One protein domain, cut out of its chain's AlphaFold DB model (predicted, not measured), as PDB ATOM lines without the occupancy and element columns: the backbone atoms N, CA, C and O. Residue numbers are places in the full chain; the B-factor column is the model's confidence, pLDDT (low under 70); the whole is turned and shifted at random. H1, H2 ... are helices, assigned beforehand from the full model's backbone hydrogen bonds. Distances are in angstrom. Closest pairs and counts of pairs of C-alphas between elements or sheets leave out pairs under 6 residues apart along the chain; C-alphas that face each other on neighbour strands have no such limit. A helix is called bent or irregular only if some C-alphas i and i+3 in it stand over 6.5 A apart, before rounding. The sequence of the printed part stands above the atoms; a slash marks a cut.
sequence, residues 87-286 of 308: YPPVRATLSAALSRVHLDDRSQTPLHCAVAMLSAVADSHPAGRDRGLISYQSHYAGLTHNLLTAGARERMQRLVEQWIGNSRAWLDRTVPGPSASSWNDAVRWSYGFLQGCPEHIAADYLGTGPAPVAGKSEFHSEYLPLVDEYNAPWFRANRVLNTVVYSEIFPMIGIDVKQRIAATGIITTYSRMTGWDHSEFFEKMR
ATOM      1  N   TYR A  87     101.467  87.427 135.988       68.00
ATOM      2  CA  TYR A  87     100.558  86.285 135.969       68.00
ATOM      3  C   TYR A  87     100.225  86.010 134.506       68.00
ATOM      4  O   TYR A  87      99.261  86.588 133.998       68.00
ATOM      5  N   PRO A  88     101.012  85.181 133.790       69.06
ATOM      6  CA  PRO A  88     100.848  85.011 132.349       69.06
ATOM      7  C   PRO A  88      99.414  84.656 131.920       69.06
ATOM      8  O   PRO A  88      98.953  85.258 130.952       69.06
ATOM      9  N   PRO A  89      98.656  83.794 132.639       72.44
ATOM     10  CA  PRO A  89      97.264  83.503 132.283       72.44
ATOM     11  C   PRO A  89      96.329  84.712 132.417       72.44
ATOM     12  O   PRO A  89      95.499  84.959 131.542       72.44
ATOM     13  N   VAL A  90      96.486  85.497 133.487       76.62
ATOM     14  CA  VAL A  90      95.697  86.718 133.722       76.62
ATOM     15  C   VAL A  90      96.054  87.778 132.684       76.62
ATOM     16  O   VAL A  90      95.171  88.324 132.027       76.62
ATOM     17  N   ARG A  91      97.351  88.015 132.457       76.06
ATOM     18  CA  ARG A  91      97.834  88.950 131.437       76.06
ATOM     19  C   ARG A  91      97.339  88.569 130.044       76.06
ATOM     20  O   ARG A  91      96.865  89.446 129.329       76.06
ATOM     21  N   ALA A  92      97.426  87.296 129.657       73.19
ATOM     22  CA  ALA A  92      96.949  86.821 128.359       73.19
ATOM     23  C   ALA A  92      95.437  87.031 128.203       73.19
ATOM     24  O   ALA A  92      94.994  87.542 127.177       73.19
ATOM     25  N   THR A  93      94.657  86.718 129.240       77.00
ATOM     26  CA  THR A  93      93.197  86.895 129.227       77.00
ATOM     27  C   THR A  93      92.806  88.365 129.089       77.00
ATOM     28  O   THR A  93      92.000  88.708 128.225       77.00
ATOM     29  N   LEU A  94      93.414  89.251 129.884       79.06
ATOM     30  CA  LEU A  94      93.151  90.689 129.812       79.06
ATOM     31  C   LEU A  94      93.653  91.303 128.494       79.06
ATOM     32  O   LEU A  94      92.974  92.142 127.911       79.06
ATOM     33  N   SER A  95      94.788  90.841 127.964       74.50
ATOM     34  CA  SER A  95      95.289  91.282 126.650       74.50
ATOM     35  C   SER A  95      94.355  90.857 125.513       74.50
ATOM     36  O   SER A  95      94.097  91.636 124.606       74.50
ATOM     37  N   ALA A  96      93.792  89.647 125.572       71.12
ATOM     38  CA  ALA A  96      92.816  89.180 124.587       71.12
ATOM     39  C   ALA A  96      91.465  89.913 124.691       71.12
ATOM     40  O   ALA A  96      90.724  90.003 123.710       71.12
ATOM     41  N   ALA A  97      91.113  90.418 125.876       75.62
ATOM     42  CA  ALA A  97      89.948  91.279 126.059       75.62
ATOM     43  C   ALA A  97      90.181  92.678 125.470       75.62
ATOM     44  O   ALA A  97      89.282  93.219 124.830       75.62
ATOM     45  N   LEU A  98      91.402  93.215 125.586       73.12
ATOM     46  CA  LEU A  98      91.781  94.500 124.993       73.12
ATOM     47  C   LEU A  98      91.511  94.543 123.482       73.12
ATOM     48  O   LEU A  98      90.958  95.518 122.977       73.12
ATOM     49  N   SER A  99      91.833  93.460 122.769       67.06
ATOM     50  CA  SER A  99      91.580  93.336 121.327       67.06
ATOM     51  C   SER A  99      90.096  93.425 120.961       67.06
ATOM     52  O   SER A  99      89.769  93.862 119.863       67.06
ATOM     53  N   ARG A 100      89.195  93.021 121.867       65.06
ATOM     54  CA  ARG A 100      87.738  93.059 121.659       65.06
ATOM     55  C   ARG A 100      87.153  94.424 122.000       65.06
ATOM     56  O   ARG A 100      86.385  94.967 121.219       65.06
ATOM     57  N   VAL A 101      87.595  95.017 123.110       62.81
ATOM     58  CA  VAL A 101      87.185  96.363 123.553       62.81
ATOM     59  C   VAL A 101      87.445  97.408 122.464       62.81
ATOM     60  O   VAL A 101      86.607  98.273 122.225       62.81
ATOM     61  N   HIS A 102      88.568  97.289 121.750       54.97
ATOM     62  CA  HIS A 102      88.897  98.161 120.622       54.97
ATOM     63  C   HIS A 102      87.903  98.062 119.447       54.97
ATOM     64  O   HIS A 102      87.689  99.040 118.732       54.97
ATOM     65  N   LEU A 103      87.283  96.897 119.229       52.81
ATOM     66  CA  LEU A 103      86.339  96.686 118.129       52.81
ATOM     67  C   LEU A 103      84.941  97.222 118.448       52.81
ATOM     68  O   LEU A 103      84.288  97.749 117.542       52.81
ATOM     69  N   ASP A 104      84.522  97.115 119.709       53.97
ATOM     70  CA  ASP A 104      83.171  97.459 120.161       53.97
ATOM     71  C   ASP A 104      82.999  98.956 120.472       53.97
ATOM     72  O   ASP A 104      81.891  99.479 120.362       53.97
ATOM     73  N   ASP A 105      84.080  99.667 120.817       55.78
ATOM     74  CA  ASP A 105      84.020 101.063 121.277       55.78
ATOM     75  C   ASP A 105      85.108 101.931 120.607       55.78
ATOM     76  O   ASP A 105      86.000 102.497 121.242       55.78
ATOM     77  N   ARG A 106      85.047 102.016 119.267       48.09
ATOM     78  CA  ARG A 106      86.036 102.681 118.383       48.09
ATOM     79  C   ARG A 106      86.267 104.181 118.643       48.09
ATOM     80  O   ARG A 106      87.108 104.772 117.976       48.09
ATOM     81  N   SER A 107      85.522 104.802 119.558       48.78
ATOM     82  CA  SER A 107      85.609 106.231 119.900       48.78
ATOM     83  C   SER A 107      86.242 106.512 121.268       48.78
ATOM     84  O   SER A 107      86.082 107.613 121.793       48.78
ATOM     85  N   GLN A 108      86.885 105.525 121.899       64.94
ATOM     86  CA  GLN A 108      87.376 105.661 123.272       64.94
ATOM     87  C   GLN A 108      88.879 105.880 123.351       64.94
ATOM     88  O   GLN A 108      89.667 105.105 122.814       64.94
ATOM     89  N   THR A 109      89.274 106.895 124.119       71.62
ATOM     90  CA  THR A 109      90.682 107.175 124.428       71.62
ATOM     91  C   THR A 109      91.245 106.161 125.438       71.62
ATOM     92  O   THR A 109      90.477 105.481 126.130       71.62
ATOM     93  N   PRO A 110      92.576 106.081 125.624       75.88
ATOM     94  CA  PRO A 110      93.159 105.193 126.628       75.88
ATOM     95  C   PRO A 110      92.613 105.359 128.035       75.88
ATOM     96  O   PRO A 110      92.429 104.380 128.758       75.88
ATOM     97  N   LEU A 111      92.285 106.593 128.408       76.69
ATOM     98  CA  LEU A 111      91.742 106.884 129.723       76.69
ATOM     99  C   LEU A 111      90.330 106.311 129.908       76.69
ATOM    100  O   LEU A 111      90.017 105.813 130.985       76.69
ATOM    101  N   HIS A 112      89.506 106.292 128.857       83.38
ATOM    102  CA  HIS A 112      88.200 105.624 128.882       83.38
ATOM    103  C   HIS A 112      88.363 104.112 129.066       83.38
ATOM    104  O   HIS A 112      87.699 103.512 129.910       83.38
ATOM    105  N   CYS A 113      89.305 103.502 128.341       81.38
ATOM    106  CA  CYS A 113      89.626 102.085 128.493       81.38
ATOM    107  C   CYS A 113      90.080 101.757 129.927       81.38
ATOM    108  O   CYS A 113      89.601 100.791 130.523       81.38
ATOM    109  N   ALA A 114      90.952 102.588 130.507       86.19
ATOM    110  CA  ALA A 114      91.397 102.449 131.889       86.19
ATOM    111  C   ALA A 114      90.227 102.560 132.880       86.19
ATOM    112  O   ALA A 114      90.068 101.695 133.735       86.19
ATOM    113  N   VAL A 115      89.366 103.573 132.747       89.81
ATOM    114  CA  VAL A 115      88.201 103.769 133.631       89.81
ATOM    115  C   VAL A 115      87.205 102.607 133.521       89.81
ATOM    116  O   VAL A 115      86.726 102.119 134.545       89.81
ATOM    117  N   ALA A 116      86.929 102.111 132.312       89.06
ATOM    118  CA  ALA A 116      86.039 100.969 132.093       89.06
ATOM    119  C   ALA A 116      86.580  99.674 132.722       89.06
ATOM    120  O   ALA A 116      85.815  98.887 133.288       89.06
ATOM    121  N   MET A 117      87.900  99.471 132.658       90.25
ATOM    122  CA  MET A 117      88.578  98.343 133.290       90.25
ATOM    123  C   MET A 117      88.545  98.441 134.816       90.25
ATOM    124  O   MET A 117      88.210  97.459 135.474       90.25
ATOM    125  N   LEU A 118      88.834  99.617 135.388       93.25
ATOM    126  CA  LEU A 118      88.736  99.828 136.837       93.25
ATOM    127  C   LEU A 118      87.299  99.628 137.323       93.25
ATOM    128  O   LEU A 118      87.083  99.019 138.365       93.25
ATOM    129  N   SER A 119      86.303 100.060 136.547       93.00
ATOM    130  CA  SER A 119      84.895  99.815 136.877       93.00
ATOM    131  C   SER A 119      84.565  98.324 136.901       93.00
ATOM    132  O   SER A 119      83.986  97.855 137.879       93.00
ATOM    133  N   ALA A 120      85.009  97.565 135.896       91.75
ATOM    134  CA  ALA A 120      84.831  96.115 135.868       91.75
ATOM    135  C   ALA A 120      85.519  95.411 137.048       91.75
ATOM    136  O   ALA A 120      84.969  94.472 137.625       91.75
ATOM    137  N   VAL A 121      86.713  95.865 137.443       92.12
ATOM    138  CA  VAL A 121      87.424  95.308 138.604       92.12
ATOM    139  C   VAL A 121      86.691  95.646 139.902       92.12
ATOM    140  O   VAL A 121      86.520  94.751 140.730       92.12
ATOM    141  N   ALA A 122      86.169  96.868 140.063       91.94
ATOM    142  CA  ALA A 122      85.313  97.195 141.205       91.94
ATOM    143  C   ALA A 122      84.074  96.289 141.268       91.94
ATOM    144  O   ALA A 122      83.768  95.754 142.331       91.94
ATOM    145  N   ASP A 123      83.403  96.061 140.137       90.62
ATOM    146  CA  ASP A 123      82.223  95.189 140.054       90.62
ATOM    147  C   ASP A 123      82.533  93.707 140.298       90.62
ATOM    148  O   ASP A 123      81.646  92.947 140.684       90.62
ATOM    149  N   SER A 124      83.777  93.275 140.079       88.06
ATOM    150  CA  SER A 124      84.202  91.898 140.356       88.06
ATOM    151  C   SER A 124      84.417  91.611 141.844       88.06
ATOM    152  O   SER A 124      84.614  90.459 142.230       88.06
ATOM    153  N   HIS A 125      84.370  92.643 142.692       85.88
ATOM    154  CA  HIS A 125      84.618  92.500 144.115       85.88
ATOM    155  C   HIS A 125      83.486  91.703 144.805       85.88
ATOM    156  O   HIS A 125      82.329  92.126 144.770       85.88
ATOM    157  N   PRO A 126      83.777  90.591 145.511       79.94
ATOM    158  CA  PRO A 126      82.747  89.687 146.038       79.94
ATOM    159  C   PRO A 126      81.928  90.303 147.173       79.94
ATOM    160  O   PRO A 126      80.762  89.976 147.348       79.94
ATOM    161  N   ALA A 127      82.517  91.235 147.924       78.31
ATOM    162  CA  ALA A 127      81.805  92.018 148.936       78.31
ATOM    163  C   ALA A 127      81.052  93.239 148.359       78.31
ATOM    164  O   ALA A 127      80.642  94.116 149.115       78.31
ATOM    165  N   GLY A 128      80.903  93.318 147.033       86.38
ATOM    166  CA  GLY A 128      80.209  94.396 146.336       86.38
ATOM    167  C   GLY A 128      81.125  95.509 145.826       86.38
ATOM    168  O   GLY A 128      82.254  95.692 146.295       86.38
ATOM    169  N   ARG A 129      80.595  96.273 144.863       90.06
ATOM    170  CA  ARG A 129      81.290  97.350 144.145       90.06
ATOM    171  C   ARG A 129      81.921  98.385 145.073       90.06
ATOM    172  O   ARG A 129      83.051  98.803 144.829       90.06
ATOM    173  N   ASP A 130      81.230  98.757 146.148       89.25
ATOM    174  CA  ASP A 130      81.693  99.779 147.093       89.25
ATOM    175  C   ASP A 130      83.073  99.439 147.669       89.25
ATOM    176  O   ASP A 130      83.947 100.301 147.731       89.25
ATOM    177  N   ARG A 131      83.329  98.162 147.988       84.44
ATOM    178  CA  ARG A 131      84.649  97.701 148.456       84.44
ATOM    179  C   ARG A 131      85.730  97.833 147.383       84.44
ATOM    180  O   ARG A 131      86.870  98.199 147.678       84.44
ATOM    181  N   GLY A 132      85.371  97.560 146.132       88.44
ATOM    182  CA  GLY A 132      86.235  97.811 144.983       88.44
ATOM    183  C   GLY A 132      86.603  99.292 144.862       88.44
ATOM    184  O   GLY A 132      87.783  99.632 144.763       88.44
ATOM    185  N   LEU A 133      85.611 100.180 144.973       92.06
ATOM    186  CA  LEU A 133      85.801 101.634 144.907       92.06
ATOM    187  C   LEU A 133      86.675 102.177 146.046       92.06
ATOM    188  O   LEU A 133      87.481 103.078 145.817       92.06
ATOM    189  N   ILE A 134      86.610 101.587 147.245       88.50
ATOM    190  CA  ILE A 134      87.507 101.935 148.361       88.50
ATOM    191  C   ILE A 134      88.976 101.674 148.024       88.50
ATOM    192  O   ILE A 134      89.836 102.482 148.375       88.50
ATOM    193  N   SER A 135      89.280 100.597 147.293       86.25
ATOM    194  CA  SER A 135      90.654 100.315 146.856       86.25
ATOM    195  C   SER A 135      91.180 101.413 145.921       86.25
ATOM    196  O   SER A 135      92.337 101.824 146.041       86.25
ATOM    197  N   TYR A 136      90.328 101.948 145.041       92.38
ATOM    198  CA  TYR A 136      90.686 103.066 144.161       92.38
ATOM    199  C   TYR A 136      90.771 104.395 144.886       92.38
ATOM    200  O   TYR A 136      91.684 105.168 144.604       92.38
ATOM    201  N   GLN A 137      89.902 104.640 145.863       92.25
ATOM    202  CA  GLN A 137      89.982 105.845 146.679       92.25
ATOM    203  C   GLN A 137      91.248 105.849 147.538       92.25
ATOM    204  O   GLN A 137      91.931 106.870 147.602       92.25
ATOM    205  N   SER A 138      91.626 104.702 148.117       85.38
ATOM    206  CA  SER A 138      92.913 104.530 148.799       85.38
ATOM    207  C   SER A 138      94.082 104.792 147.846       85.38
ATOM    208  O   SER A 138      94.980 105.565 148.177       85.38
ATOM    209  N   HIS A 139      94.053 104.222 146.637       83.94
ATOM    210  CA  HIS A 139      95.105 104.427 145.640       83.94
ATOM    211  C   HIS A 139      95.232 105.897 145.217       83.94
ATOM    212  O   HIS A 139      96.328 106.456 145.260       83.94
ATOM    213  N   TYR A 140      94.118 106.546 144.870       88.88
ATOM    214  CA  TYR A 140      94.074 107.952 144.480       88.88
ATOM    215  C   TYR A 140      94.564 108.855 145.614       88.88
ATOM    216  O   TYR A 140      95.485 109.649 145.418       88.88
ATOM    217  N   ALA A 141      94.023 108.697 146.826       83.31
ATOM    218  CA  ALA A 141      94.420 109.497 147.981       83.31
ATOM    219  C   ALA A 141      95.893 109.278 148.360       83.31
ATOM    220  O   ALA A 141      96.568 110.214 148.777       83.31
ATOM    221  N   GLY A 142      96.403 108.054 148.203       76.00
ATOM    222  CA  GLY A 142      97.782 107.700 148.532       76.00
ATOM    223  C   GLY A 142      98.768 108.276 147.526       76.00
ATOM    224  O   GLY A 142      99.738 108.922 147.917       76.00
ATOM    225  N   LEU A 143      98.509 108.094 146.229       75.00
ATOM    226  CA  LEU A 143      99.382 108.619 145.184       75.00
ATOM    227  C   LEU A 143      99.344 110.143 145.118       75.00
ATOM    228  O   LEU A 143     100.396 110.761 145.024       75.00
ATOM    229  N   THR A 144      98.172 110.772 145.209       73.50
ATOM    230  CA  THR A 144      98.084 112.240 145.180       73.50
ATOM    231  C   THR A 144      98.750 112.878 146.397       73.50
ATOM    232  O   THR A 144      99.422 113.897 146.258       73.50
ATOM    233  N   HIS A 145      98.617 112.289 147.589       75.00
ATOM    234  CA  HIS A 145      99.261 112.808 148.794       75.00
ATOM    235  C   HIS A 145     100.787 112.686 148.736       75.00
ATOM    236  O   HIS A 145     101.483 113.641 149.073       75.00
ATOM    237  N   ASN A 146     101.291 111.530 148.293       62.72
ATOM    238  CA  ASN A 146     102.724 111.247 148.288       62.72
ATOM    239  C   ASN A 146     103.454 111.840 147.082       62.72
ATOM    240  O   ASN A 146     104.597 112.251 147.222       62.72
ATOM    241  N   LEU A 147     102.829 111.870 145.904       63.75
ATOM    242  CA  LEU A 147     103.502 112.253 144.661       63.75
ATOM    243  C   LEU A 147     103.225 113.696 144.245       63.75
ATOM    244  O   LEU A 147     104.022 114.269 143.517       63.75
ATOM    245  N   LEU A 148     102.111 114.303 144.663       64.81
ATOM    246  CA  LEU A 148     101.714 115.617 144.157       64.81
ATOM    247  C   LEU A 148     101.826 116.699 145.233       64.81
ATOM    248  O   LEU A 148     101.414 116.515 146.381       64.81
ATOM    249  N   THR A 149     102.303 117.880 144.836       68.69
ATOM    250  CA  THR A 149     102.188 119.106 145.641       68.69
ATOM    251  C   THR A 149     100.719 119.502 145.836       68.69
ATOM    252  O   THR A 149      99.842 119.063 145.093       68.69
ATOM    253  N   ALA A 150     100.420 120.370 146.810       76.00
ATOM    254  CA  ALA A 150      99.045 120.826 147.057       76.00
ATOM    255  C   ALA A 150      98.385 121.443 145.804       76.00
ATOM    256  O   ALA A 150      97.296 121.024 145.421       76.00
ATOM    257  N   GLY A 151      99.085 122.342 145.103       73.69
ATOM    258  CA  GLY A 151      98.577 122.941 143.863       73.69
ATOM    259  C   GLY A 151      98.419 121.935 142.714       73.69
ATOM    260  O   GLY A 151      97.492 122.053 141.911       73.69
ATOM    261  N   ALA A 152      99.275 120.910 142.639       72.06
ATOM    262  CA  ALA A 152      99.132 119.831 141.660       72.06
ATOM    263  C   ALA A 152      97.939 118.913 141.977       72.06
ATOM    264  O   ALA A 152      97.255 118.474 141.053       72.06
ATOM    265  N   ARG A 153      97.628 118.675 143.261       77.50
ATOM    266  CA  ARG A 153      96.408 117.960 143.675       77.50
ATOM    267  C   ARG A 153      95.145 118.708 143.258       77.50
ATOM    268  O   ARG A 153      94.266 118.107 142.650       77.50
ATOM    269  N   GLU A 154      95.079 120.014 143.508       77.94
ATOM    270  CA  GLU A 154      93.949 120.856 143.080       77.94
ATOM    271  C   GLU A 154      93.791 120.877 141.554       77.94
ATOM    272  O   GLU A 154      92.679 120.858 141.026       77.94
ATOM    273  N   ARG A 155      94.908 120.906 140.819       73.44
ATOM    274  CA  ARG A 155      94.889 120.825 139.355       73.44
ATOM    275  C   ARG A 155      94.392 119.464 138.867       73.44
ATOM    276  O   ARG A 155      93.533 119.439 137.993       73.44
ATOM    277  N   MET A 156      94.891 118.365 139.435       79.75
ATOM    278  CA  MET A 156      94.434 117.007 139.114       79.75
ATOM    279  C   MET A 156      92.930 116.863 139.364       79.75
ATOM    280  O   MET A 156      92.214 116.397 138.484       79.75
ATOM    281  N   GLN A 157      92.436 117.342 140.509       84.06
ATOM    282  CA  GLN A 157      91.013 117.297 140.845       84.06
ATOM    283  C   GLN A 157      90.151 118.051 139.820       84.06
ATOM    284  O   GLN A 157      89.175 117.499 139.316       84.06
ATOM    285  N   ARG A 158      90.547 119.272 139.430       78.00
ATOM    286  CA  ARG A 158      89.833 120.040 138.393       78.00
ATOM    287  C   ARG A 158      89.833 119.348 137.032       78.00
ATOM    288  O   ARG A 158      88.817 119.364 136.345       78.00
ATOM    289  N   LEU A 159      90.955 118.744 136.635       79.12
ATOM    290  CA  LEU A 159      91.052 118.003 135.373       79.12
ATOM    291  C   LEU A 159      90.152 116.764 135.378       79.12
ATOM    292  O   LEU A 159      89.477 116.498 134.386       79.12
ATOM    293  N   VAL A 160      90.104 116.040 136.499       83.81
ATOM    294  CA  VAL A 160      89.192 114.911 136.707       83.81
ATOM    295  C   VAL A 160      87.735 115.359 136.557       83.81
ATOM    296  O   VAL A 160      86.990 114.762 135.783       83.81
ATOM    297  N   GLU A 161      87.333 116.434 137.237       83.19
ATOM    298  CA  GLU A 161      85.968 116.975 137.169       83.19
ATOM    299  C   GLU A 161      85.600 117.456 135.760       83.19
ATOM    300  O   GLU A 161      84.515 117.153 135.260       83.19
ATOM    301  N   GLN A 162      86.516 118.152 135.085       75.62
ATOM    302  CA  GLN A 162      86.330 118.589 133.703       75.62
ATOM    303  C   GLN A 162      86.168 117.394 132.755       75.62
ATOM    304  O   GLN A 162      85.279 117.395 131.902       75.62
ATOM    305  N   TRP A 163      86.997 116.358 132.909       86.81
ATOM    306  CA  TRP A 163      86.909 115.147 132.098       86.81
ATOM    307  C   TRP A 163      85.589 114.407 132.330       86.81
ATOM    308  O   TRP A 163      84.952 113.981 131.364       86.81
ATOM    309  N   ILE A 164      85.139 114.315 133.588       83.38
ATOM    310  CA  ILE A 164      83.825 113.762 133.941       83.38
ATOM    311  C   ILE A 164      82.712 114.558 133.258       83.38
ATOM    312  O   ILE A 164      81.826 113.956 132.658       83.38
ATOM    313  N   GLY A 165      82.767 115.891 133.302       81.06
ATOM    314  CA  GLY A 165      81.792 116.757 132.636       81.06
ATOM    315  C   GLY A 165      81.700 116.491 131.131       81.06
ATOM    316  O   GLY A 165      80.601 116.332 130.600       81.06
ATOM    317  N   ASN A 166      82.847 116.362 130.462       80.19
ATOM    318  CA  ASN A 166      82.920 116.105 129.021       80.19
ATOM    319  C   ASN A 166      82.494 114.680 128.633       80.19
ATOM    320  O   ASN A 166      81.956 114.473 127.547       80.19
ATOM    321  N   SER A 167      82.711 113.708 129.520       84.06
ATOM    322  CA  SER A 167      82.502 112.278 129.245       84.06
ATOM    323  C   SER A 167      81.272 111.713 129.957       84.06
ATOM    324  O   SER A 167      81.075 110.499 129.990       84.06
ATOM    325  N   ARG A 168      80.419 112.573 130.532       88.06
ATOM    326  CA  ARG A 168      79.329 112.166 131.428       88.06
ATOM    327  C   ARG A 168      78.391 111.142 130.804       88.06
ATOM    328  O   ARG A 168      78.128 110.115 131.411       88.06
ATOM    329  N   ALA A 169      77.941 111.384 129.575       87.69
ATOM    330  CA  ALA A 169      77.029 110.467 128.897       87.69
ATOM    331  C   ALA A 169      77.640 109.069 128.701       87.69
ATOM    332  O   ALA A 169      76.912 108.081 128.707       87.69
ATOM    333  N   TRP A 170      78.960 108.978 128.506       86.50
ATOM    334  CA  TRP A 170      79.669 107.701 128.449       86.50
ATOM    335  C   TRP A 170      79.796 107.078 129.842       86.50
ATOM    336  O   TRP A 170      79.473 105.905 130.006       86.50
ATOM    337  N   LEU A 171      80.171 107.866 130.856       88.31
ATOM    338  CA  LEU A 171      80.262 107.404 132.242       88.31
ATOM    339  C   LEU A 171      78.930 106.833 132.743       88.31
ATOM    340  O   LEU A 171      78.935 105.739 133.294       88.31
ATOM    341  N   ASP A 172      77.808 107.502 132.460       89.75
ATOM    342  CA  ASP A 172      76.446 107.072 132.816       89.75
ATOM    343  C   ASP A 172      76.069 105.709 132.216       89.75
ATOM    344  O   ASP A 172      75.184 105.030 132.733       89.75
ATOM    345  N   ARG A 173      76.735 105.287 131.136       85.38
ATOM    346  CA  ARG A 173      76.547 103.954 130.554       85.38
ATOM    347  C   ARG A 173      77.547 102.946 131.095       85.38
ATOM    348  O   ARG A 173      77.160 101.817 131.343       85.38
ATOM    349  N   THR A 174      78.808 103.335 131.258       82.62
ATOM    350  CA  THR A 174      79.921 102.399 131.481       82.62
ATOM    351  C   THR A 174      80.198 102.110 132.954       82.62
ATOM    352  O   THR A 174      80.636 101.015 133.306       82.62
ATOM    353  N   VAL A 175      79.992 103.096 133.826       83.56
ATOM    354  CA  VAL A 175      80.343 102.994 135.249       83.56
ATOM    355  C   VAL A 175      79.222 102.376 136.097       83.56
ATOM    356  O   VAL A 175      79.555 101.658 137.044       83.56
ATOM    357  N   PRO A 176      77.920 102.575 135.793       75.88
ATOM    358  CA  PRO A 176      76.840 101.916 136.522       75.88
ATOM    359  C   PRO A 176      76.745 100.407 136.241       75.88
ATOM    360  O   PRO A 176      75.965  99.941 135.414       75.88
ATOM    361  N   GLY A 177      77.488  99.626 137.022       64.94
ATOM    362  CA  GLY A 177      77.161  98.243 137.345       64.94
ATOM    363  C   GLY A 177      77.648  97.133 136.394       64.94
ATOM    364  O   GLY A 177      78.119  97.359 135.277       64.94
ATOM    365  N   PRO A 178      77.476  95.873 136.842       59.22
ATOM    366  CA  PRO A 178      78.162  94.683 136.332       59.22
ATOM    367  C   PRO A 178      77.791  94.223 134.911       59.22
ATOM    368  O   PRO A 178      78.324  93.208 134.456       59.22
ATOM    369  N   SER A 179      76.868  94.885 134.214       58.94
ATOM    370  CA  SER A 179      76.391  94.464 132.886       58.94
ATOM    371  C   SER A 179      76.874  95.343 131.733       58.94
ATOM    372  O   SER A 179      76.618  94.997 130.586       58.94
ATOM    373  N   ALA A 180      77.550  96.463 132.005       66.31
ATOM    374  CA  ALA A 180      77.816  97.465 130.972       66.31
ATOM    375  C   ALA A 180      79.228  97.438 130.363       66.31
ATOM    376  O   ALA A 180      79.416  97.921 129.249       66.31
ATOM    377  N   SER A 181      80.226  96.893 131.066       77.38
ATOM    378  CA  SER A 181      81.622  96.928 130.612       77.38
ATOM    379  C   SER A 181      82.000  95.669 129.832       77.38
ATOM    380  O   SER A 181      81.852  94.550 130.328       77.38
ATOM    381  N   SER A 182      82.585  95.851 128.646       76.94
ATOM    382  CA  SER A 182      83.177  94.779 127.827       76.94
ATOM    383  C   SER A 182      84.359  94.073 128.510       76.94
ATOM    384  O   SER A 182      84.775  92.995 128.091       76.94
ATOM    385  N   TRP A 183      84.873  94.637 129.608       86.88
ATOM    386  CA  TRP A 183      85.905  94.030 130.447       86.88
ATOM    387  C   TRP A 183      85.380  92.979 131.428       86.88
ATOM    388  O   TRP A 183      86.172  92.179 131.929       86.88
ATOM    389  N   ASN A 184      84.074  92.967 131.723       87.12
ATOM    390  CA  ASN A 184      83.518  92.241 132.867       87.12
ATOM    391  C   ASN A 184      83.844  90.743 132.862       87.12
ATOM    392  O   ASN A 184      84.263  90.216 133.891       87.12
ATOM    393  N   ASP A 185      83.724  90.060 131.723       87.38
ATOM    394  CA  ASP A 185      83.978  88.614 131.653       87.38
ATOM    395  C   ASP A 185      85.455  88.275 131.882       87.38
ATOM    396  O   ASP A 185      85.786  87.388 132.671       87.38
ATOM    397  N   ALA A 186      86.359  89.022 131.245       87.50
ATOM    398  CA  ALA A 186      87.797  88.813 131.379       87.50
ATOM    399  C   ALA A 186      88.291  89.130 132.795       87.50
ATOM    400  O   ALA A 186      89.128  88.410 133.346       87.50
ATOM    401  N   VAL A 187      87.749  90.188 133.399       90.12
ATOM    402  CA  VAL A 187      88.061  90.593 134.770       90.12
ATOM    403  C   VAL A 187      87.521  89.581 135.777       90.12
ATOM    404  O   VAL A 187      88.274  89.151 136.648       90.12
ATOM    405  N   ARG A 188      86.267  89.131 135.643       89.69
ATOM    406  CA  ARG A 188      85.685  88.098 136.521       89.69
ATOM    407  C   ARG A 188      86.446  86.784 136.442       89.69
ATOM    408  O   ARG A 188      86.746  86.203 137.481       89.69
ATOM    409  N   TRP A 189      86.791  86.338 135.233       91.75
ATOM    410  CA  TRP A 189      87.613  85.143 135.056       91.75
ATOM    411  C   TRP A 189      88.970  85.306 135.745       91.75
ATOM    412  O   TRP A 189      89.377  84.443 136.519       91.75
ATOM    413  N   SER A 190      89.640  86.443 135.524       87.69
ATOM    414  CA  SER A 190      90.953  86.735 136.112       87.69
ATOM    415  C   SER A 190      90.900  86.767 137.635       87.69
ATOM    416  O   SER A 190      91.777  86.227 138.304       87.69
ATOM    417  N   TYR A 191      89.846  87.365 138.184       88.38
ATOM    418  CA  TYR A 191      89.600  87.405 139.613       88.38
ATOM    419  C   TYR A 191      89.385  86.003 140.198       88.38
ATOM    420  O   TYR A 191      90.054  85.635 141.162       88.38
ATOM    421  N   GLY A 192      88.511  85.196 139.586       86.94
ATOM    422  CA  GLY A 192      88.252  83.815 140.006       86.94
ATOM    423  C   GLY A 192      89.495  82.926 139.916       86.94
ATOM    424  O   GLY A 192      89.775  82.164 140.839       86.94
ATOM    425  N   PHE A 193      90.293  83.081 138.854       85.25
ATOM    426  CA  PHE A 193      91.585  82.408 138.714       85.25
ATOM    427  C   PHE A 193      92.513  82.743 139.890       85.25
ATOM    428  O   PHE A 193      93.055  81.842 140.525       85.25
ATOM    429  N   LEU A 194      92.656  84.030 140.221       82.88
ATOM    430  CA  LEU A 194      93.513  84.486 141.317       82.88
ATOM    431  C   LEU A 194      93.009  84.056 142.699       82.88
ATOM    432  O   LEU A 194      93.829  83.790 143.573       82.88
ATOM    433  N   GLN A 195      91.693  83.958 142.906       82.69
ATOM    434  CA  GLN A 195      91.133  83.398 144.139       82.69
ATOM    435  C   GLN A 195      91.433  81.901 144.300       82.69
ATOM    436  O   GLN A 195      91.626  81.440 145.422       82.69
ATOM    437  N   GLY A 196      91.465  81.147 143.196       78.38
ATOM    438  CA  GLY A 196      91.785  79.717 143.189       78.38
ATOM    439  C   GLY A 196      93.284  79.404 143.264       78.38
ATOM    440  O   GLY A 196      93.657  78.246 143.459       78.38
ATOM    441  N   CYS A 197      94.150  80.411 143.113       74.00
ATOM    442  CA  CYS A 197      95.591  80.240 143.247       74.00
ATOM    443  C   CYS A 197      95.963  79.975 144.718       74.00
ATOM    444  O   CYS A 197      95.577  80.746 145.599       74.00
ATOM    445  N   PRO A 198      96.739  78.918 145.013       62.03
ATOM    446  CA  PRO A 198      97.132  78.599 146.380       62.03
ATOM    447  C   PRO A 198      97.927  79.741 147.043       62.03
ATOM    448  O   PRO A 198      98.717  80.432 146.398       62.03
ATOM    449  N   GLU A 199      97.724  79.917 148.357       55.06
ATOM    450  CA  GLU A 199      98.147  81.082 149.163       55.06
ATOM    451  C   GLU A 199      99.631  81.480 149.046       55.06
ATOM    452  O   GLU A 199      99.977  82.639 149.295       55.06
ATOM    453  N   HIS A 200     100.513  80.566 148.632       50.53
ATOM    454  CA  HIS A 200     101.942  80.838 148.451       50.53
ATOM    455  C   HIS A 200     102.227  81.853 147.335       50.53
ATOM    456  O   HIS A 200     103.187  82.610 147.428       50.53
ATOM    457  N   ILE A 201     101.348  81.957 146.338       52.22
ATOM    458  CA  ILE A 201     101.466  82.941 145.257       52.22
ATOM    459  C   ILE A 201     101.079  84.362 145.733       52.22
ATOM    460  O   ILE A 201     101.403  85.345 145.081       52.22
ATOM    461  N   ALA A 202     100.442  84.522 146.898       48.34
ATOM    462  CA  ALA A 202     100.172  85.842 147.477       48.34
ATOM    463  C   ALA A 202     101.248  86.291 148.487       48.34
ATOM    464  O   ALA A 202     101.509  87.490 148.614       48.34
ATOM    465  N   ALA A 203     101.882  85.341 149.186       48.69
ATOM    466  CA  ALA A 203     102.875  85.612 150.228       48.69
ATOM    467  C   ALA A 203     104.187  86.199 149.675       48.69
ATOM    468  O   ALA A 203     104.719  87.148 150.252       48.69
ATOM    469  N   ASP A 204     104.654  85.711 148.521       48.25
ATOM    470  CA  ASP A 204     105.894  86.191 147.890       48.25
ATOM    471  C   ASP A 204     105.762  87.600 147.274       48.25
ATOM    472  O   ASP A 204     106.764  88.261 147.006       48.25
ATOM    473  N   TYR A 205     104.532  88.089 147.070       53.06
ATOM    474  CA  TYR A 205     104.254  89.305 146.289       53.06
ATOM    475  C   TYR A 205     103.724  90.471 147.113       53.06
ATOM    476  O   TYR A 205     103.988  91.626 146.782       53.06
ATOM    477  N   LEU A 206     102.972  90.196 148.180       51.09
ATOM    478  CA  LEU A 206     102.494  91.253 149.072       51.09
ATOM    479  C   LEU A 206     103.597  91.765 149.999       51.09
ATOM    480  O   LEU A 206     103.423  92.816 150.614       51.09
ATOM    481  N   GLY A 207     104.724  91.046 150.073       45.56
ATOM    482  CA  GLY A 207     105.638  91.138 151.195       45.56
ATOM    483  C   GLY A 207     104.895  90.693 152.452       45.56
ATOM    484  O   GLY A 207     103.854  91.226 152.814       45.56
ATOM    485  N   THR A 208     105.425  89.739 153.199       35.75
ATOM    486  CA  THR A 208     104.880  89.416 154.529       35.75
ATOM    487  C   THR A 208     105.097  90.549 155.551       35.75
ATOM    488  O   THR A 208     104.892  90.353 156.746       35.75
ATOM    489  N   GLY A 209     105.550  91.724 155.104       38.38
ATOM    490  CA  GLY A 209     105.720  92.926 155.903       38.38
ATOM    491  C   GLY A 209     104.551  93.896 155.711       38.38
ATOM    492  O   GLY A 209     103.912  93.898 154.660       38.38
ATOM    493  N   PRO A 210     104.261  94.748 156.708       38.31
ATOM    494  CA  PRO A 210     103.275  95.809 156.550       38.31
ATOM    495  C   PRO A 210     103.628  96.659 155.325       38.31
ATOM    496  O   PRO A 210     104.794  97.009 155.128       38.31
ATOM    497  N   ALA A 211     102.626  96.995 154.506       40.22
ATOM    498  CA  ALA A 211     102.820  97.914 153.391       40.22
ATOM    499  C   ALA A 211     103.510  99.189 153.921       40.22
ATOM    500  O   ALA A 211     103.028  99.756 154.909       40.22
ATOM    501  N   PRO A 212     104.642  99.627 153.337       37.97
ATOM    502  CA  PRO A 212     105.344 100.806 153.816       37.97
ATOM    503  C   PRO A 212     104.397 102.002 153.750       37.97
ATOM    504  O   PRO A 212     103.893 102.364 152.688       37.97
ATOM    505  N   VAL A 213     104.124 102.599 154.908       40.56
ATOM    506  CA  VAL A 213     103.209 103.733 155.010       40.56
ATOM    507  C   VAL A 213     103.978 105.012 154.688       40.56
ATOM    508  O   VAL A 213     104.383 105.752 155.582       40.56
ATOM    509  N   ALA A 214     104.220 105.262 153.403       40.56
ATOM    510  CA  ALA A 214     104.603 106.594 152.947       40.56
ATOM    511  C   ALA A 214     103.373 107.514 153.042       40.56
ATOM    512  O   ALA A 214     102.311 107.156 152.530       40.56
ATOM    513  N   GLY A 215     103.522 108.641 153.754       50.78
ATOM    514  CA  GLY A 215     102.550 109.733 153.903       50.78
ATOM    515  C   GLY A 215     101.092 109.295 154.082       50.78
ATOM    516  O   GLY A 215     100.359 109.124 153.108       50.78
ATOM    517  N   LYS A 216     100.636 109.140 155.334       61.50
ATOM    518  CA  LYS A 216      99.209 108.901 155.605       61.50
ATOM    519  C   LYS A 216      98.410 110.132 155.174       61.50
ATOM    520  O   LYS A 216      98.485 111.171 155.825       61.50
ATOM    521  N   SER A 217      97.616 110.004 154.113       73.75
ATOM    522  CA  SER A 217      96.563 110.983 153.837       73.75
ATOM    523  C   SER A 217      95.475 110.914 154.919       73.75
ATOM    524  O   SER A 217      95.390 109.942 155.675       73.75
ATOM    525  N   GLU A 218      94.618 111.933 154.983       80.31
ATOM    526  CA  GLU A 218      93.450 111.952 155.876       80.31
ATOM    527  C   GLU A 218      92.579 110.701 155.680       80.31
ATOM    528  O   GLU A 218      92.312 109.981 156.640       80.31
ATOM    529  N   PHE A 219      92.302 110.343 154.421       84.69
ATOM    530  CA  PHE A 219      91.605 109.104 154.066       84.69
ATOM    531  C   PHE A 219      92.269 107.854 154.666       84.69
ATOM    532  O   PHE A 219      91.585 106.991 155.198       84.69
ATOM    533  N   HIS A 220      93.603 107.738 154.626       81.25
ATOM    534  CA  HIS A 220      94.300 106.586 155.219       81.25
ATOM    535  C   HIS A 220      94.252 106.585 156.748       81.25
ATOM    536  O   HIS A 220      94.328 105.519 157.355       81.25
ATOM    537  N   SER A 221      94.149 107.756 157.373       80.31
ATOM    538  CA  SER A 221      94.041 107.865 158.829       80.31
ATOM    539  C   SER A 221      92.689 107.353 159.327       80.31
ATOM    540  O   SER A 221      92.638 106.729 160.382       80.31
ATOM    541  N   GLU A 222      91.631 107.541 158.536       79.88
ATOM    542  CA  GLU A 222      90.297 106.992 158.793       79.88
ATOM    543  C   GLU A 222      90.167 105.520 158.365       79.88
ATOM    544  O   GLU A 222      89.612 104.707 159.098       79.88
ATOM    545  N   TYR A 223      90.723 105.156 157.205       77.88
ATOM    546  CA  TYR A 223      90.576 103.829 156.604       77.88
ATOM    547  C   TYR A 223      91.393 102.737 157.301       77.88
ATOM    548  O   TYR A 223      90.873 101.656 157.559       77.88
ATOM    549  N   LEU A 224      92.681 102.976 157.591       73.00
ATOM    550  CA  LEU A 224      93.589 101.917 158.060       73.00
ATOM    551  C   LEU A 224      93.131 101.211 159.352       73.00
ATOM    552  O   LEU A 224      93.302  99.994 159.415       73.00
ATOM    553  N   PRO A 225      92.542 101.895 160.355       73.88
ATOM    554  CA  PRO A 225      92.001 101.231 161.544       73.88
ATOM    555  C   PRO A 225      90.817 100.289 161.274       73.88
ATOM    556  O   PRO A 225      90.524  99.450 162.118       73.88
ATOM    557  N   LEU A 226      90.130 100.432 160.135       68.06
ATOM    558  CA  LEU A 226      88.904  99.690 159.808       68.06
ATOM    559  C   LEU A 226      89.165  98.402 159.009       68.06
ATOM    560  O   LEU A 226      88.238  97.634 158.764       68.06
ATOM    561  N   VAL A 227      90.401  98.162 158.562       66.94
ATOM    562  CA  VAL A 227      90.720  97.055 157.649       66.94
ATOM    563  C   VAL A 227      91.460  95.941 158.376       66.94
ATOM    564  O   VAL A 227      92.683  95.969 158.489       66.94
ATOM    565  N   ASP A 228      90.724  94.906 158.769       64.69
ATOM    566  CA  ASP A 228      91.286  93.622 159.232       64.69
ATOM    567  C   ASP A 228      91.488  92.617 158.065       64.69
ATOM    568  O   ASP A 228      92.030  91.521 158.187       64.69
ATOM    569  N   GLU A 229      91.072  93.004 156.858       63.25
ATOM    570  CA  GLU A 229      90.875  92.100 155.718       63.25
ATOM    571  C   GLU A 229      92.135  91.878 154.860       63.25
ATOM    572  O   GLU A 229      92.076  91.175 153.852       63.25
ATOM    573  N   TYR A 230      93.297  92.424 155.248       63.41
ATOM    574  CA  TYR A 230      94.552  92.304 154.481       63.41
ATOM    575  C   TYR A 230      94.964  90.851 154.203       63.41
ATOM    576  O   TYR A 230      95.626  90.558 153.202       63.41
ATOM    577  N   ASN A 231      94.553  89.933 155.080       63.25
ATOM    578  CA  ASN A 231      94.835  88.510 154.952       63.25
ATOM    579  C   ASN A 231      93.734  87.714 154.245       63.25
ATOM    580  O   ASN A 231      93.954  86.544 153.942       63.25
ATOM    581  N   ALA A 232      92.587  88.322 153.940       72.25
ATOM    582  CA  ALA A 232      91.494  87.612 153.300       72.25
ATOM    583  C   ALA A 232      91.866  87.219 151.851       72.25
ATOM    584  O   ALA A 232      92.327  88.077 151.087       72.25
ATOM    585  N   PRO A 233      91.640  85.959 151.421       73.25
ATOM    586  CA  PRO A 233      92.009  85.495 150.078       73.25
ATOM    587  C   PRO A 233      91.442  86.367 148.951       73.25
ATOM    588  O   PRO A 233      92.135  86.706 147.994       73.25
ATOM    589  N   TRP A 234      90.197  86.815 149.108       75.50
ATOM    590  CA  TRP A 234      89.518  87.674 148.146       75.50
ATOM    591  C   TRP A 234      90.148  89.075 148.034       75.50
ATOM    592  O   TRP A 234      90.170  89.647 146.940       75.50
ATOM    593  N   PHE A 235      90.689  89.618 149.133       77.44
ATOM    594  CA  PHE A 235      91.357  90.922 149.165       77.44
ATOM    595  C   PHE A 235      92.716  90.832 148.475       77.44
ATOM    596  O   PHE A 235      93.061  91.679 147.649       77.44
ATOM    597  N   ARG A 236      93.460  89.754 148.750       76.56
ATOM    598  CA  ARG A 236      94.738  89.455 148.093       76.56
ATOM    599  C   ARG A 236      94.559  89.276 146.586       76.56
ATOM    600  O   ARG A 236      95.278  89.917 145.824       76.56
ATOM    601  N   ALA A 237      93.560  88.503 146.157       81.19
ATOM    602  CA  ALA A 237      93.228  88.328 144.743       81.19
ATOM    603  C   ALA A 237      92.901  89.668 144.059       81.19
ATOM    604  O   ALA A 237      93.436  89.960 142.991       81.19
ATOM    605  N   ASN A 238      92.098  90.527 144.702       83.50
ATOM    606  CA  ASN A 238      91.780  91.856 144.171       83.50
ATOM    607  C   ASN A 238      93.027  92.750 144.076       83.50
ATOM    608  O   ASN A 238      93.218  93.469 143.097       83.50
ATOM    609  N   ARG A 239      93.913  92.709 145.079       78.75
ATOM    610  CA  ARG A 239      95.171  93.465 145.044       78.75
ATOM    611  C   ARG A 239      96.100  92.997 143.937       78.75
ATOM    612  O   ARG A 239      96.631  93.837 143.223       78.75
ATOM    613  N   VAL A 240      96.260  91.687 143.765       79.06
ATOM    614  CA  VAL A 240      97.056  91.124 142.669       79.06
ATOM    615  C   VAL A 240      96.470  91.523 141.316       79.06
ATOM    616  O   VAL A 240      97.213  91.977 140.451       79.06
ATOM    617  N   LEU A 241      95.147  91.438 141.151       85.81
ATOM    618  CA  LEU A 241      94.473  91.848 139.922       85.81
ATOM    619  C   LEU A 241      94.719  93.327 139.602       85.81
ATOM    620  O   LEU A 241      95.122  93.650 138.488       85.81
ATOM    621  N   ASN A 242      94.550  94.216 140.584       85.69
ATOM    622  CA  ASN A 242      94.853  95.639 140.418       85.69
ATOM    623  C   ASN A 242      96.331  95.876 140.082       85.69
ATOM    624  O   ASN A 242      96.629  96.697 139.219       85.69
ATOM    625  N   THR A 243      97.260  95.140 140.698       78.19
ATOM    626  CA  THR A 243      98.684  95.223 140.351       78.19
ATOM    627  C   THR A 243      98.928  94.827 138.900       78.19
ATOM    628  O   THR A 243      99.568  95.595 138.193       78.19
ATOM    629  N   VAL A 244      98.373  93.707 138.424       77.06
ATOM    630  CA  VAL A 244      98.500  93.290 137.015       77.06
ATOM    631  C   VAL A 244      97.914  94.350 136.077       77.06
ATOM    632  O   VAL A 244      98.543  94.710 135.083       77.06
ATOM    633  N   VAL A 245      96.743  94.900 136.406       85.38
ATOM    634  CA  VAL A 245      96.130  95.996 135.643       85.38
ATOM    635  C   VAL A 245      97.076  97.196 135.554       85.38
ATOM    636  O   VAL A 245      97.340  97.687 134.459       85.38
ATOM    637  N   TYR A 246      97.650  97.631 136.676       78.44
ATOM    638  CA  TYR A 246      98.512  98.809 136.726       78.44
ATOM    639  C   TYR A 246      99.916  98.607 136.155       78.44
ATOM    640  O   TYR A 246     100.486  99.573 135.651       78.44
ATOM    641  N   SER A 247     100.507  97.418 136.295       70.69
ATOM    642  CA  SER A 247     101.904  97.159 135.923       70.69
ATOM    643  C   SER A 247     102.059  96.510 134.556       70.69
ATOM    644  O   SER A 247     103.104  96.678 133.939       70.69
ATOM    645  N   GLU A 248     101.051  95.776 134.081       71.12
ATOM    646  CA  GLU A 248     101.109  95.076 132.794       71.12
ATOM    647  C   GLU A 248     100.174  95.715 131.773       71.12
ATOM    648  O   GLU A 248     100.601  96.025 130.666       71.12
ATOM    649  N   ILE A 249      98.902  95.927 132.126       76.94
ATOM    650  CA  ILE A 249      97.891  96.292 131.126       76.94
ATOM    651  C   ILE A 249      97.895  97.788 130.821       76.94
ATOM    652  O   ILE A 249      97.883  98.175 129.656       76.94
ATOM    653  N   PHE A 250      97.959  98.640 131.842       77.94
ATOM    654  CA  PHE A 250      97.994 100.093 131.671       77.94
ATOM    655  C   PHE A 250      99.174 100.549 130.792       77.94
ATOM    656  O   PHE A 250      98.925 101.260 129.817       77.94
ATOM    657  N   PRO A 251     100.416 100.070 131.001       71.31
ATOM    658  CA  PRO A 251     101.522 100.385 130.097       71.31
ATOM    659  C   PRO A 251     101.298  99.924 128.651       71.31
ATOM    660  O   PRO A 251     101.718 100.615 127.726       71.31
ATOM    661  N   MET A 252     100.611  98.793 128.427       65.88
ATOM    662  CA  MET A 252     100.307  98.305 127.072       65.88
ATOM    663  C   MET A 252      99.376  99.241 126.294       65.88
ATOM    664  O   MET A 252      99.449  99.274 125.069       65.88
ATOM    665  N   ILE A 253      98.527 100.000 126.991       66.25
ATOM    666  CA  ILE A 253      97.632 101.000 126.393       66.25
ATOM    667  C   ILE A 253      98.146 102.434 126.558       66.25
ATOM    668  O   ILE A 253      97.382 103.375 126.383       66.25
ATOM    669  N   GLY A 254      99.423 102.612 126.910       64.81
ATOM    670  CA  GLY A 254     100.040 103.933 127.040       64.81
ATOM    671  C   GLY A 254      99.615 104.726 128.278       64.81
ATOM    672  O   GLY A 254      99.879 105.922 128.329       64.81
ATOM    673  N   ILE A 255      98.987 104.088 129.274       72.75
ATOM    674  CA  ILE A 255      98.599 104.735 130.532       72.75
ATOM    675  C   ILE A 255      99.805 104.840 131.462       72.75
ATOM    676  O   ILE A 255     100.297 103.840 131.996       72.75
ATOM    677  N   ASP A 256     100.254 106.071 131.682       68.69
ATOM    678  CA  ASP A 256     101.325 106.394 132.617       68.69
ATOM    679  C   ASP A 256     100.827 106.539 134.074       68.69
ATOM    680  O   ASP A 256      99.660 106.313 134.412       68.69
ATOM    681  N   VAL A 257     101.727 106.926 134.984       70.81
ATOM    682  CA  VAL A 257     101.389 107.119 136.403       70.81
ATOM    683  C   VAL A 257     100.385 108.261 136.612       70.81
ATOM    684  O   VAL A 257      99.507 108.128 137.467       70.81
ATOM    685  N   LYS A 258     100.474 109.365 135.856       70.38
ATOM    686  CA  LYS A 258      99.563 110.517 135.985       70.38
ATOM    687  C   LYS A 258      98.163 110.143 135.510       70.38
ATOM    688  O   LYS A 258      97.183 110.424 136.196       70.38
ATOM    689  N   GLN A 259      98.072 109.457 134.379       77.06
ATOM    690  CA  GLN A 259      96.832 108.959 133.802       77.06
ATOM    691  C   GLN A 259      96.216 107.853 134.656       77.06
ATOM    692  O   GLN A 259      94.999 107.812 134.798       77.06
ATOM    693  N   ARG A 260      97.023 107.009 135.313       81.06
ATOM    694  CA  ARG A 260      96.532 106.064 136.327       81.06
ATOM    695  C   ARG A 260      95.910 106.790 137.520       81.06
ATOM    696  O   ARG A 260      94.812 106.426 137.939       81.06
ATOM    697  N   ILE A 261      96.579 107.821 138.050       80.12
ATOM    698  CA  ILE A 261      96.022 108.672 139.115       80.12
ATOM    699  C   ILE A 261      94.699 109.282 138.640       80.12
ATOM    700  O   ILE A 261      93.696 109.145 139.336       80.12
ATOM    701  N   ALA A 262      94.667 109.858 137.436       82.50
ATOM    702  CA  ALA A 262      93.458 110.428 136.850       82.50
ATOM    703  C   ALA A 262      92.338 109.387 136.693       82.50
ATOM    704  O   ALA A 262      91.217 109.657 137.102       82.50
ATOM    705  N   ALA A 263      92.622 108.182 136.190       87.56
ATOM    706  CA  ALA A 263      91.637 107.112 136.023       87.56
ATOM    707  C   ALA A 263      91.003 106.709 137.363       87.56
ATOM    708  O   ALA A 263      89.780 106.614 137.467       87.56
ATOM    709  N   THR A 264      91.827 106.531 138.405       93.94
ATOM    710  CA  THR A 264      91.334 106.236 139.761       93.94
ATOM    711  C   THR A 264      90.565 107.407 140.376       93.94
ATOM    712  O   THR A 264      89.559 107.176 141.038       93.94
ATOM    713  N   GLY A 265      90.969 108.652 140.109       93.62
ATOM    714  CA  GLY A 265      90.235 109.845 140.536       93.62
ATOM    715  C   GLY A 265      88.897 110.014 139.814       93.62
ATOM    716  O   GLY A 265      87.909 110.374 140.447       93.62
ATOM    717  N   ILE A 266      88.834 109.714 138.512       92.06
ATOM    718  CA  ILE A 266      87.611 109.766 137.700       92.06
ATOM    719  C   ILE A 266      86.584 108.781 138.237       92.06
ATOM    720  O   ILE A 266      85.459 109.184 138.526       92.06
ATOM    721  N   ILE A 267      86.956 107.507 138.397       94.38
ATOM    722  CA  ILE A 267      86.000 106.486 138.833       94.38
ATOM    723  C   ILE A 267      85.462 106.777 140.238       94.38
ATOM    724  O   ILE A 267      84.257 106.643 140.456       94.38
ATOM    725  N   THR A 268      86.301 107.220 141.180       95.00
ATOM    726  CA  THR A 268      85.849 107.518 142.545       95.00
ATOM    727  C   THR A 268      85.053 108.816 142.610       95.00
ATOM    728  O   THR A 268      83.988 108.833 143.222       95.00
ATOM    729  N   THR A 269      85.498 109.885 141.940       95.06
ATOM    730  CA  THR A 269      84.781 111.174 141.909       95.06
ATOM    731  C   THR A 269      83.421 111.028 141.243       95.06
ATOM    732  O   THR A 269      82.417 111.449 141.814       95.06
ATOM    733  N   TYR A 270      83.356 110.369 140.084       95.31
ATOM    734  CA  TYR A 270      82.089 110.133 139.401       95.31
ATOM    735  C   TYR A 270      81.152 109.258 140.240       95.31
ATOM    736  O   TYR A 270      79.996 109.627 140.419       95.31
ATOM    737  N   SER A 271      81.654 108.165 140.834       94.69
ATOM    738  CA  SER A 271      80.829 107.310 141.701       94.69
ATOM    739  C   SER A 271      80.230 108.112 142.863       94.69
ATOM    740  O   SER A 271      79.050 107.941 143.170       94.69
ATOM    741  N   ARG A 272      80.993 109.046 143.455       93.75
ATOM    742  CA  ARG A 272      80.481 109.965 144.489       93.75
ATOM    743  C   ARG A 272      79.388 110.891 143.976       93.75
ATOM    744  O   ARG A 272      78.359 111.041 144.625       93.75
ATOM    745  N   MET A 273      79.578 111.472 142.794       93.69
ATOM    746  CA  MET A 273      78.564 112.318 142.154       93.69
ATOM    747  C   MET A 273      77.262 111.558 141.860       93.69
ATOM    748  O   MET A 273      76.203 112.177 141.784       93.69
ATOM    749  N   THR A 274      77.329 110.232 141.707       92.00
ATOM    750  CA  THR A 274      76.175 109.359 141.459       92.00
ATOM    751  C   THR A 274      75.675 108.610 142.697       92.00
ATOM    752  O   THR A 274      74.883 107.682 142.555       92.00
ATOM    753  N   GLY A 275      76.099 109.006 143.903       89.94
ATOM    754  CA  GLY A 275      75.522 108.518 145.162       89.94
ATOM    755  C   GLY A 275      76.339 107.477 145.931       89.94
ATOM    756  O   GLY A 275      75.828 106.930 146.900       89.94
ATOM    757  N   TRP A 276      77.587 107.197 145.548       92.50
ATOM    758  CA  TRP A 276      78.495 106.414 146.392       92.50
ATOM    759  C   TRP A 276      79.131 107.296 147.475       92.50
ATOM    760  O   TRP A 276      79.791 108.284 147.159       92.50
ATOM    761  N   ASP A 277      79.006 106.922 148.746       88.94
ATOM    762  CA  ASP A 277      79.699 107.599 149.843       88.94
ATOM    763  C   ASP A 277      80.597 106.627 150.618       88.94
ATOM    764  O   ASP A 277      80.150 105.619 151.168       88.94
ATOM    765  N   HIS A 278      81.895 106.936 150.668       84.75
ATOM    766  CA  HIS A 278      82.845 106.125 151.422       84.75
ATOM    767  C   HIS A 278      82.695 106.322 152.934       84.75
ATOM    768  O   HIS A 278      83.024 105.400 153.674       84.75
ATOM    769  N   SER A 279      82.178 107.466 153.397       84.31
ATOM    770  CA  SER A 279      81.912 107.695 154.820       84.31
ATOM    771  C   SER A 279      80.794 106.777 155.319       84.31
ATOM    772  O   SER A 279      80.986 106.090 156.319       84.31
ATOM    773  N   GLU A 280      79.693 106.640 154.570       83.31
ATOM    774  CA  GLU A 280      78.649 105.645 154.872       83.31
ATOM    775  C   GLU A 280      79.199 104.211 154.883       83.31
ATOM    776  O   GLU A 280      78.785 103.371 155.684       83.31
ATOM    777  N   PHE A 281      80.131 103.903 153.979       80.88
ATOM    778  CA  PHE A 281      80.793 102.602 153.961       80.88
ATOM    779  C   PHE A 281      81.662 102.384 155.212       80.88
ATOM    780  O   PHE A 281      81.629 101.304 155.800       80.88
ATOM    781  N   PHE A 282      82.413 103.399 155.644       82.50
ATOM    782  CA  PHE A 282      83.234 103.339 156.853       82.50
ATOM    783  C   PHE A 282      82.402 103.204 158.120       82.50
ATOM    784  O   PHE A 282      82.774 102.417 158.988       82.50
ATOM    785  N   GLU A 283      81.267 103.894 158.216       81.06
ATOM    786  CA  GLU A 283      80.332 103.738 159.333       81.06
ATOM    787  C   GLU A 283      79.859 102.288 159.480       81.06
ATOM    788  O   GLU A 283      79.933 101.744 160.579       81.06
ATOM    789  N   LYS A 284      79.511 101.619 158.372       73.69
ATOM    790  CA  LYS A 284      79.109 100.196 158.348       73.69
ATOM    791  C   LYS A 284      80.230  99.218 158.727       73.69
ATOM    792  O   LYS A 284      79.955  98.046 158.966       73.69
ATOM    793  N   MET A 285      81.489  99.660 158.729       69.38
ATOM    794  CA  MET A 285      82.641  98.853 159.152       69.38
ATOM    795  C   MET A 285      83.084  99.141 160.590       69.38
ATOM    796  O   MET A 285      84.001  98.474 161.075       69.38
ATOM    797  N   ARG A 286      82.497 100.132 161.279       69.56
ATOM    798  CA  ARG A 286      82.906 100.454 162.651       69.56
ATOM    799  C   ARG A 286      82.574  99.281 163.586       69.56
ATOM    800  O   ARG A 286      81.470  98.750 163.506       69.56
TER     801      ARG A 286
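Overview. This is residues 87 to 286 of the 308 residues of an uncharacterized protein of Nocardia nova SH22a (UniProt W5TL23). Ten crossed helices make a compact body with H9 crossing H2 and H3 in its core. On one side of this core lie H1, H5 and H8; on the other, the long, sharply kinked H4 packs on H9. H7 packs on H3, and the short H6 and H10 lie at the rim. The printed part has 200 residues with named helices H1 to H10 in chain order and no named strand; its class is all helix. It is compact, with a radius of gyration of the C-alphas of 16.2 A and spans of 43 by 41 by 29 A.

Arrangement. H1, residues 88 to 104, touches H5, residues 184 to 196, with its residues 90 to 97 alone, opposite ways at a shallow tilt of 9 degrees; the closest C-alphas, of Val 90 and Ser 190, are 5.3 A apart. H5 touches H8, residues 233 to 252, at a steep tilt of 51 degrees, closest at C-alphas 194 and 237, 5.2 A. H2, residues 110 to 123, touches H8 at a shallow tilt of 10 degrees, opposite ways, closest at C-alphas 114 and 250, 7.0 A. H2 touches H9, residues 257 to 273, at 55 degrees, a steep tilt, closest at C-alphas 115 and 263, 5.4 A. H3, residues 129 to 147, touches H9 at a steep tilt of 47 degrees, closest at C-alphas 136 and 264, 5.5 A. H4, residues 150 to 174, touches H9 at a steep tilt of 62 degrees, closest at C-alphas 160 and 266, 5.5 A. H6, residues 200 to 206, only just touches H8, with 3 pairs of C-alphas within 8 A, closest at 202 and 236, 6.6 A. H7, residues 218 to 226, touches H3, closest at C-alphas 219 and 141, 6.7 A. H10, residues 278 to 283, only just touches H3, with 3 pairs, closest at C-alphas 278 and 134, 7.0 A. H1 and H9 are apart. Every O i to N i+4 pair is within hydrogen-bond range in H2, H3, H5, H9 and H10; the others have 11 of 13 in H1, 18 of 21 in H4, 1 of 3 in H6 with 1 of 4 O i to N i+3 pairs, 3 of 5 in H7 and 13 of 16 in H8.

Along the chain. H1 begins at C-alpha 88, (100.848, 85.011, 132.349), and is 24.8 A long. H3 is 26.8 A, H8 27.6 A and H9 24.1 A long. H4, 30.8 A, has a kink of 81 degrees near residue 168 and is irregular, with C-alphas 166 and 169 8.2 A apart; H7 is only just irregular, with C-alphas 222 and 225 6.6 A apart. H10 ends at C-alpha 283, (80.332, 103.738, 159.333).

Size, cuts and confidence. The two C-alphas farthest apart, of Leu 103 and Arg 286, are 44.8 A apart. The printed part has no cut. The link from H6 to H7, 11 residues, is long. The mean pLDDT of the printed part is 76.1; 51 residues are under 70, among them residues 99 to 108 and 198 to 216.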